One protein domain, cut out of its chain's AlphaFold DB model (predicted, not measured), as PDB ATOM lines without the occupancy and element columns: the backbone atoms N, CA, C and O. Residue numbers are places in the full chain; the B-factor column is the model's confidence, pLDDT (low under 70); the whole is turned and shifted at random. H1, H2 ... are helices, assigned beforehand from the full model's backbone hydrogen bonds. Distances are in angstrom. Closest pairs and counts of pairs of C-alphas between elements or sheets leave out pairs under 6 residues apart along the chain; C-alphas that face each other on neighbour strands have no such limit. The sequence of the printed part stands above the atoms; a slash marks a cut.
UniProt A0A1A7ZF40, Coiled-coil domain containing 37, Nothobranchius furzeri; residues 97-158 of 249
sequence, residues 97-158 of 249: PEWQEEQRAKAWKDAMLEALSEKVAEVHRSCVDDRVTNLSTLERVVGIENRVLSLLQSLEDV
ATOM      1  N   PRO A  97     128.328 101.682  46.241       92.75
ATOM      2  CA  PRO A  97     127.412 100.568  45.966       92.75
ATOM      3  C   PRO A  97     127.465 100.058  44.520       92.75
ATOM      4  O   PRO A  97     127.490  98.850  44.303       92.75
ATOM      5  N   GLU A  98     127.571 100.965  43.548       93.44
ATOM      6  CA  GLU A  98     127.673 100.641  42.115       93.44
ATOM      7  C   GLU A  98     128.899  99.759  41.828       93.44
ATOM      8  O   GLU A  98     128.810  98.738  41.146       93.44
ATOM      9  N   TRP A  99     130.040 100.097  42.437       94.88
ATOM     10  CA  TRP A  99     131.272  99.320  42.320       94.88
ATOM     11  C   TRP A  99     131.168  97.963  43.032       94.88
ATOM     12  O   TRP A  99     131.661  96.953  42.532       94.88
ATOM     13  N   GLN A 100     130.496  97.906  44.189       92.69
ATOM     14  CA  GLN A 100     130.263  96.644  44.900       92.69
ATOM     15  C   GLN A 100     129.410  95.672  44.077       92.69
ATOM     16  O   GLN A 100     129.691  94.472  44.059       92.69
ATOM     17  N   GLU A 101     128.361  96.164  43.420       92.31
ATOM     18  CA  GLU A 101     127.484  95.356  42.570       92.31
ATOM     19  C   GLU A 101     128.223  94.817  41.346       92.31
ATOM     20  O   GLU A 101     128.143  93.619  41.068       92.31
ATOM     21  N   GLU A 102     129.011  95.657  40.673       93.44
ATOM     22  CA  GLU A 102     129.846  95.222  39.555       93.44
ATOM     23  C   GLU A 102     130.856  94.153  39.988       93.44
ATOM     24  O   GLU A 102     131.008  93.123  39.322       93.44
ATOM     25  N   GLN A 103     131.476  94.323  41.158       91.94
ATOM     26  CA  GLN A 103     132.406  93.338  41.698       91.94
ATOM     27  C   GLN A 103     131.718  92.011  42.058       91.94
ATOM     28  O   GLN A 103     132.285  90.945  41.819       91.94
ATOM     29  N   ARG A 104     130.481  92.037  42.577       90.12
ATOM     30  CA  ARG A 104     129.684  90.814  42.806       90.12
ATOM     31  C   ARG A 104     129.302  90.134  41.494       90.12
ATOM     32  O   ARG A 104     129.393  88.912  41.399       90.12
ATOM     33  N   ALA A 105     128.908  90.903  40.480       93.88
ATOM     34  CA  ALA A 105     128.586  90.372  39.159       93.88
ATOM     35  C   ALA A 105     129.814  89.732  38.498       93.88
ATOM     36  O   ALA A 105     129.708  88.662  37.893       93.88
ATOM     37  N   LYS A 106     130.990  90.350  38.649       94.31
ATOM     38  CA  LYS A 106     132.265  89.783  38.208       94.31
ATOM     39  C   LYS A 106     132.587  88.486  38.950       94.31
ATOM     40  O   LYS A 106     132.806  87.472  38.300       94.31
ATOM     41  N   ALA A 107     132.518  88.485  40.282       93.19
ATOM     42  CA  ALA A 107     132.772  87.292  41.089       93.19
ATOM     43  C   ALA A 107     131.834  86.126  40.729       93.19
ATOM     44  O   ALA A 107     132.262  84.976  40.695       93.19
ATOM     45  N   TRP A 108     130.569  86.413  40.408       94.31
ATOM     46  CA  TRP A 108     129.628  85.401  39.927       94.31
ATOM     47  C   TRP A 108     130.042  84.811  38.570       94.31
ATOM     48  O   TRP A 108     129.996  83.593  38.394       94.31
ATOM     49  N   LYS A 109     130.479  85.652  37.622       94.94
ATOM     50  CA  LYS A 109     130.995  85.190  36.321       94.94
ATOM     51  C   LYS A 109     132.251  84.338  36.493       94.94
ATOM     52  O   LYS A 109     132.333  83.276  35.888       94.94
ATOM     53  N   ASP A 110     133.183  84.770  37.336       95.06
ATOM     54  CA  ASP A 110     134.423  84.035  37.605       95.06
ATOM     55  C   ASP A 110     134.120  82.672  38.253       95.06
ATOM     56  O   ASP A 110     134.636  81.650  37.810       95.06
ATOM     57  N   ALA A 111     133.193  82.615  39.219       95.12
ATOM     58  CA  ALA A 111     132.750  81.356  39.826       95.12
ATOM     59  C   ALA A 111     132.092  80.402  38.810       95.12
ATOM     60  O   ALA A 111     132.320  79.194  38.851       95.12
ATOM     61  N   MET A 112     131.296  80.936  37.878       95.56
ATOM     62  CA  MET A 112     130.723  80.155  36.778       95.56
ATOM     63  C   MET A 112     131.817  79.597  35.856       95.56
ATOM     64  O   MET A 112     131.754  78.432  35.459       95.56
ATOM     65  N   LEU A 113     132.822  80.411  35.518       95.12
ATOM     66  CA  LEU A 113     133.951  79.989  34.686       95.12
ATOM     67  C   LEU A 113     134.786  78.904  35.368       95.12
ATOM     68  O   LEU A 113     135.171  77.950  34.697       95.12
ATOM     69  N   GLU A 114     135.011  78.993  36.680       94.81
ATOM     70  CA  GLU A 114     135.711  77.947  37.433       94.81
ATOM     71  C   GLU A 114     134.915  76.641  37.510       94.81
ATOM     72  O   GLU A 114     135.465  75.568  37.274       94.81
ATOM     73  N   ALA A 115     133.599  76.700  37.734       95.38
ATOM     74  CA  ALA A 115     132.760  75.500  37.695       95.38
ATOM     75  C   ALA A 115     132.800  74.815  36.314       95.38
ATOM     76  O   ALA A 115     132.826  73.584  36.208       95.38
ATOM     77  N   LEU A 116     132.837  75.609  35.238       95.06
ATOM     78  CA  LEU A 116     133.013  75.090  33.886       95.06
ATOM     79  C   LEU A 116     134.421  74.510  33.680       95.06
ATOM     80  O   LEU A 116     134.551  73.445  33.076       95.06
ATOM     81  N   SER A 117     135.460  75.172  34.200       93.69
ATOM     82  CA  SER A 117     136.855  74.713  34.137       93.69
ATOM     83  C   SER A 117     137.018  73.340  34.802       93.69
ATOM     84  O   SER A 117     137.640  72.437  34.231       93.69
ATOM     85  N   GLU A 118     136.371  73.143  35.952       92.88
ATOM     86  CA  GLU A 118     136.363  71.888  36.697       92.88
ATOM     87  C   GLU A 118     135.648  70.776  35.922       92.88
ATOM     88  O   GLU A 118     136.169  69.660  35.812       92.88
ATOM     89  N   LYS A 119     134.499  71.080  35.303       94.44
ATOM     90  CA  LYS A 119     133.778  70.116  34.459       94.44
ATOM     91  C   LYS A 119     134.567  69.718  33.221       94.44
ATOM     92  O   LYS A 119     134.615  68.536  32.885       94.44
ATOM     93  N   VAL A 120     135.238  70.666  32.572       94.00
ATOM     94  CA  VAL A 120     136.161  70.368  31.466       94.00
ATOM     95  C   VAL A 120     137.292  69.457  31.944       94.00
ATOM     96  O   VAL A 120     137.642  68.502  31.252       94.00
ATOM     97  N   ALA A 121     137.842  69.697  33.138       91.25
ATOM     98  CA  ALA A 121     138.877  68.840  33.704       91.25
ATOM     99  C   ALA A 121     138.376  67.417  34.002       91.25
ATOM    100  O   ALA A 121     139.100  66.455  33.755       91.25
ATOM    101  N   GLU A 122     137.143  67.264  34.483       91.56
ATOM    102  CA  GLU A 122     136.502  65.962  34.699       91.56
ATOM    103  C   GLU A 122     136.307  65.188  33.386       91.56
ATOM    104  O   GLU A 122     136.703  64.024  33.277       91.56
ATOM    105  N   VAL A 123     135.766  65.848  32.356       93.12
ATOM    106  CA  VAL A 123     135.572  65.233  31.034       93.12
ATOM    107  C   VAL A 123     136.917  64.856  30.416       93.12
ATOM    108  O   VAL A 123     137.080  63.740  29.929       93.12
ATOM    109  N   HIS A 124     137.919  65.730  30.502       91.31
ATOM    110  CA  HIS A 124     139.258  65.436  30.000       91.31
ATOM    111  C   HIS A 124     139.869  64.201  30.677       91.31
ATOM    112  O   HIS A 124     140.395  63.331  29.983       91.31
ATOM    113  N   ARG A 125     139.752  64.079  32.010       89.69
ATOM    114  CA  ARG A 125     140.243  62.902  32.747       89.69
ATOM    115  C   ARG A 125     139.580  61.602  32.303       89.69
ATOM    116  O   ARG A 125     140.249  60.589  32.142       89.69
ATOM    117  N   SER A 126     138.267  61.633  32.082       89.00
ATOM    118  CA  SER A 126     137.511  60.434  31.692       89.00
ATOM    119  C   SER A 126     137.695  60.030  30.226       89.00
ATOM    120  O   SER A 126     137.648  58.841  29.912       89.00
ATOM    121  N   CYS A 127     137.892  60.990  29.316       86.50
ATOM    122  CA  CYS A 127     137.935  60.718  27.877       86.50
ATOM    123  C   CYS A 127     139.351  60.645  27.284       86.50
ATOM    124  O   CYS A 127     139.530  59.944  26.282       86.50
ATOM    125  N   VAL A 128     140.326  61.367  27.853       86.25
ATOM    126  CA  VAL A 128     141.656  61.589  27.253       86.25
ATOM    127  C   VAL A 128     142.778  60.944  28.073       86.25
ATOM    128  O   VAL A 128     143.399  60.003  27.587       86.25
ATOM    129  N   ASP A 129     143.050  61.436  29.286       76.31
ATOM    130  CA  ASP A 129     144.152  60.959  30.139       76.31
ATOM    131  C   ASP A 129     143.869  61.247  31.625       76.31
ATOM    132  O   ASP A 129     143.469  62.357  31.978       76.31
ATOM    133  N   ASP A 130     144.118  60.262  32.490       73.94
ATOM    134  CA  ASP A 130     143.903  60.331  33.945       73.94
ATOM    135  C   ASP A 130     145.076  61.003  34.690       73.94
ATOM    136  O   ASP A 130     145.027  61.262  35.894       73.94
ATOM    137  N   ARG A 131     146.172  61.317  33.987       74.88
ATOM    138  CA  ARG A 131     147.327  61.991  34.593       74.88
ATOM    139  C   ARG A 131     146.966  63.402  35.043       74.88
ATOM    140  O   ARG A 131     146.407  64.196  34.290       74.88
ATOM    141  N   VAL A 132     147.387  63.749  36.261       63.78
ATOM    142  CA  VAL A 132     147.296  65.117  36.783       63.78
ATOM    143  C   VAL A 132     148.339  65.972  36.075       63.78
ATOM    144  O   VAL A 132     149.501  66.052  36.468       63.78
ATOM    145  N   THR A 133     147.924  66.570  34.973       73.00
ATOM    146  CA  THR A 133     148.738  67.444  34.143       73.00
ATOM    147  C   THR A 133     148.278  68.891  34.335       73.00
ATOM    148  O   THR A 133     147.080  69.195  34.369       73.00
ATOM    149  N   ASN A 134     149.244  69.803  34.483       78.62
ATOM    150  CA  ASN A 134     149.009  71.241  34.651       78.62
ATOM    151  C   ASN A 134     148.626  71.895  33.310       78.62
ATOM    152  O   ASN A 134     149.284  72.835  32.876       78.62
ATOM    153  N   LEU A 135     147.609  71.365  32.624       83.31
ATOM    154  CA  LEU A 135     147.077  71.988  31.413       83.31
ATOM    155  C   LEU A 135     146.095  73.096  31.763       83.31
ATOM    156  O   LEU A 135     145.313  72.995  32.714       83.31
ATOM    157  N   SER A 136     146.097  74.126  30.933       90.56
ATOM    158  CA  SER A 136     145.037  75.122  30.889       90.56
ATOM    159  C   SER A 136     143.707  74.499  30.450       90.56
ATOM    160  O   SER A 136     143.654  73.454  29.796       90.56
ATOM    161  N   THR A 137     142.598  75.166  30.776       91.75
ATOM    162  CA  THR A 137     141.252  74.744  30.361       91.75
ATOM    163  C   THR A 137     141.141  74.596  28.843       91.75
ATOM    164  O   THR A 137     140.536  73.638  28.374       91.75
ATOM    165  N   LEU A 138     141.768  75.491  28.074       93.44
ATOM    166  CA  LEU A 138     141.741  75.442  26.613       93.44
ATOM    167  C   LEU A 138     142.450  74.198  26.072       93.44
ATOM    168  O   LEU A 138     141.901  73.494  25.234       93.44
ATOM    169  N   GLU A 139     143.642  73.889  26.580       91.31
ATOM    170  CA  GLU A 139     144.379  72.700  26.142       91.31
ATOM    171  C   GLU A 139     143.622  71.409  26.485       91.31
ATOM    172  O   GLU A 139     143.618  70.468  25.692       91.31
ATOM    173  N   ARG A 140     142.916  71.376  27.625       91.19
ATOM    174  CA  ARG A 140     142.023  70.257  27.964       91.19
ATOM    175  C   ARG A 140     140.879  70.115  26.959       91.19
ATOM    176  O   ARG A 140     140.588  68.999  26.539       91.19
ATOM    177  N   VAL A 141     140.253  71.219  26.545       93.75
ATOM    178  CA  VAL A 141     139.213  71.192  25.500       93.75
ATOM    179  C   VAL A 141     139.781  70.652  24.189       93.75
ATOM    180  O   VAL A 141     139.200  69.731  23.624       93.75
ATOM    181  N   VAL A 142     140.953  71.125  23.762       93.94
ATOM    182  CA  VAL A 142     141.627  70.633  22.546       93.94
ATOM    183  C   VAL A 142     141.910  69.128  22.629       93.94
ATOM    184  O   VAL A 142     141.715  68.397  21.659       93.94
ATOM    185  N   GLY A 143     142.330  68.627  23.794       91.50
ATOM    186  CA  GLY A 143     142.508  67.191  24.021       91.50
ATOM    187  C   GLY A 143     141.212  66.396  23.830       91.50
ATOM    188  O   GLY A 143     141.209  65.360  23.159       91.50
ATOM    189  N   ILE A 144     140.100  66.901  24.375       92.81
ATOM    190  CA  ILE A 144     138.772  66.289  24.221       92.81
ATOM    191  C   ILE A 144     138.346  66.305  22.750       92.81
ATOM    192  O   ILE A 144     137.925  65.274  22.230       92.81
ATOM    193  N   GLU A 145     138.485  67.441  22.066       95.19
ATOM    194  CA  GLU A 145     138.144  67.584  20.647       95.19
ATOM    195  C   GLU A 145     138.908  66.578  19.788       95.19
ATOM    196  O   GLU A 145     138.300  65.830  19.024       95.19
ATOM    197  N   ASN A 146     140.223  66.468  19.978       93.94
ATOM    198  CA  ASN A 146     141.047  65.499  19.257       93.94
ATOM    199  C   ASN A 146     140.605  64.053  19.515       93.94
ATOM    200  O   ASN A 146     140.574  63.235  18.592       93.94
ATOM    201  N   ARG A 147     140.221  63.722  20.756       93.50
ATOM    202  CA  ARG A 147     139.691  62.395  21.090       93.50
ATOM    203  C   ARG A 147     138.369  62.123  20.380       93.50
ATOM    204  O   ARG A 147     138.202  61.035  19.830       93.50
ATOM    205  N   VAL A 148     137.450  63.086  20.382       94.00
ATOM    206  CA  VAL A 148     136.157  62.974  19.693       94.00
ATOM    207  C   VAL A 148     136.366  62.807  18.191       94.00
ATOM    208  O   VAL A 148     135.800  61.889  17.606       94.00
ATOM    209  N   LEU A 149     137.227  63.623  17.581       94.56
ATOM    210  CA  LEU A 149     137.556  63.531  16.158       94.56
ATOM    211  C   LEU A 149     138.147  62.162  15.802       94.56
ATOM    212  O   LEU A 149     137.695  61.528  14.854       94.56
ATOM    213  N   SER A 150     139.091  61.661  16.601       93.50
ATOM    214  CA  SER A 150     139.675  60.330  16.404       93.50
ATOM    215  C   SER A 150     138.627  59.213  16.489       93.50
ATOM    216  O   SER A 150     138.638  58.291  15.672       93.50
ATOM    217  N   LEU A 151     137.701  59.296  17.450       93.94
ATOM    218  CA  LEU A 151     136.615  58.325  17.590       93.94
ATOM    219  C   LEU A 151     135.643  58.384  16.408       93.94
ATOM    220  O   LEU A 151     135.261  57.333  15.896       93.94
ATOM    221  N   LEU A 152     135.274  59.583  15.953       92.75
ATOM    222  CA  LEU A 152     134.406  59.763  14.789       92.75
ATOM    223  C   LEU A 152     135.039  59.190  13.520       92.75
ATOM    224  O   LEU A 152     134.385  58.426  12.818       92.75
ATOM    225  N   GLN A 153     136.321  59.465  13.283       93.88
ATOM    226  CA  GLN A 153     137.043  58.900  12.144       93.88
ATOM    227  C   GLN A 153     137.072  57.365  12.206       93.88
ATOM    228  O   GLN A 153     136.734  56.691  11.237       93.88
ATOM    229  N   SER A 154     137.352  56.795  13.385       91.50
ATOM    230  CA  SER A 154     137.339  55.338  13.567       91.50
ATOM    231  C   SER A 154     135.967  54.698  13.341       91.50
ATOM    232  O   SER A 154     135.900  53.515  13.013       91.50
ATOM    233  N   LEU A 155     134.884  55.458  13.543       89.19
ATOM    234  CA  LEU A 155     133.513  55.012  13.320       89.19
ATOM    235  C   LEU A 155     133.145  55.040  11.832       89.19
ATOM    236  O   LEU A 155     132.440  54.145  11.370       89.19
ATOM    237  N   GLU A 156     133.618  56.043  11.095       90.25
ATOM    238  CA  GLU A 156     133.401  56.172   9.651       90.25
ATOM    239  C   GLU A 156     134.181  55.112   8.861       90.25
ATOM    240  O   GLU A 156     133.649  54.517   7.925       90.25
ATOM    241  N   ASP A 157     135.392  54.779   9.314       90.06
ATOM    242  CA  ASP A 157     136.251  53.769   8.688       90.06
ATOM    243  C   ASP A 157     135.787  52.317   8.931       90.06
ATOM    244  O   ASP A 157     136.417  51.369   8.449       90.06
ATOM    245  N   VAL A 158     134.705  52.087   9.692       88.50
ATOM    246  CA  VAL A 158     134.226  50.728   9.984       88.50
ATOM    247  C   VAL A 158     133.685  50.071   8.707       88.50
ATOM    248  O   VAL A 158     132.667  50.511   8.173       88.50
TER     249      VAL A 158
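This is residues 97 to 158 of the 249 residues of the protein "Coiled-coil domain containing 37" of Nothobranchius furzeri (UniProt A0A1A7ZF40). A long helix, H1, and a shorter one, H2, overlap over part of their lengths and run the same way; the link folds back beside the last part of H1, from where H2 runs on past its end. Residues 97 to 112 of H1 stick out at one end, and residues 149 to 158 at the other. The printed part has 62 residues, with H1 then H2 and no named strand; the class is all helix. It is extended, with a radius of gyration of the C-alphas of 17.0 A and spans of 62 by 25 by 14 A.

H1, residues 97 to 127, touches H2, residues 137 to 156, with its residues 117 to 127 alone. The closest C-alphas are those of Ser 117 and Thr 137, 5.8 A apart. The two run the same way at a steep tilt of 38 degrees. In H1 and H2 every O i to N i+4 pair is within hydrogen-bond range.

H1 measures 45.0 A from C-alpha 97 at (127.412, 100.568, 45.966) to C-alpha 127. H2 measures 28.9 A and ends at C-alpha 156, (133.401, 56.172, 9.651).

The C-alphas farthest apart, of Pro 97 and Val 158, are 61.8 A apart. The printed part has no cut, and the link is short. Residue 132 is under pLDDT 70.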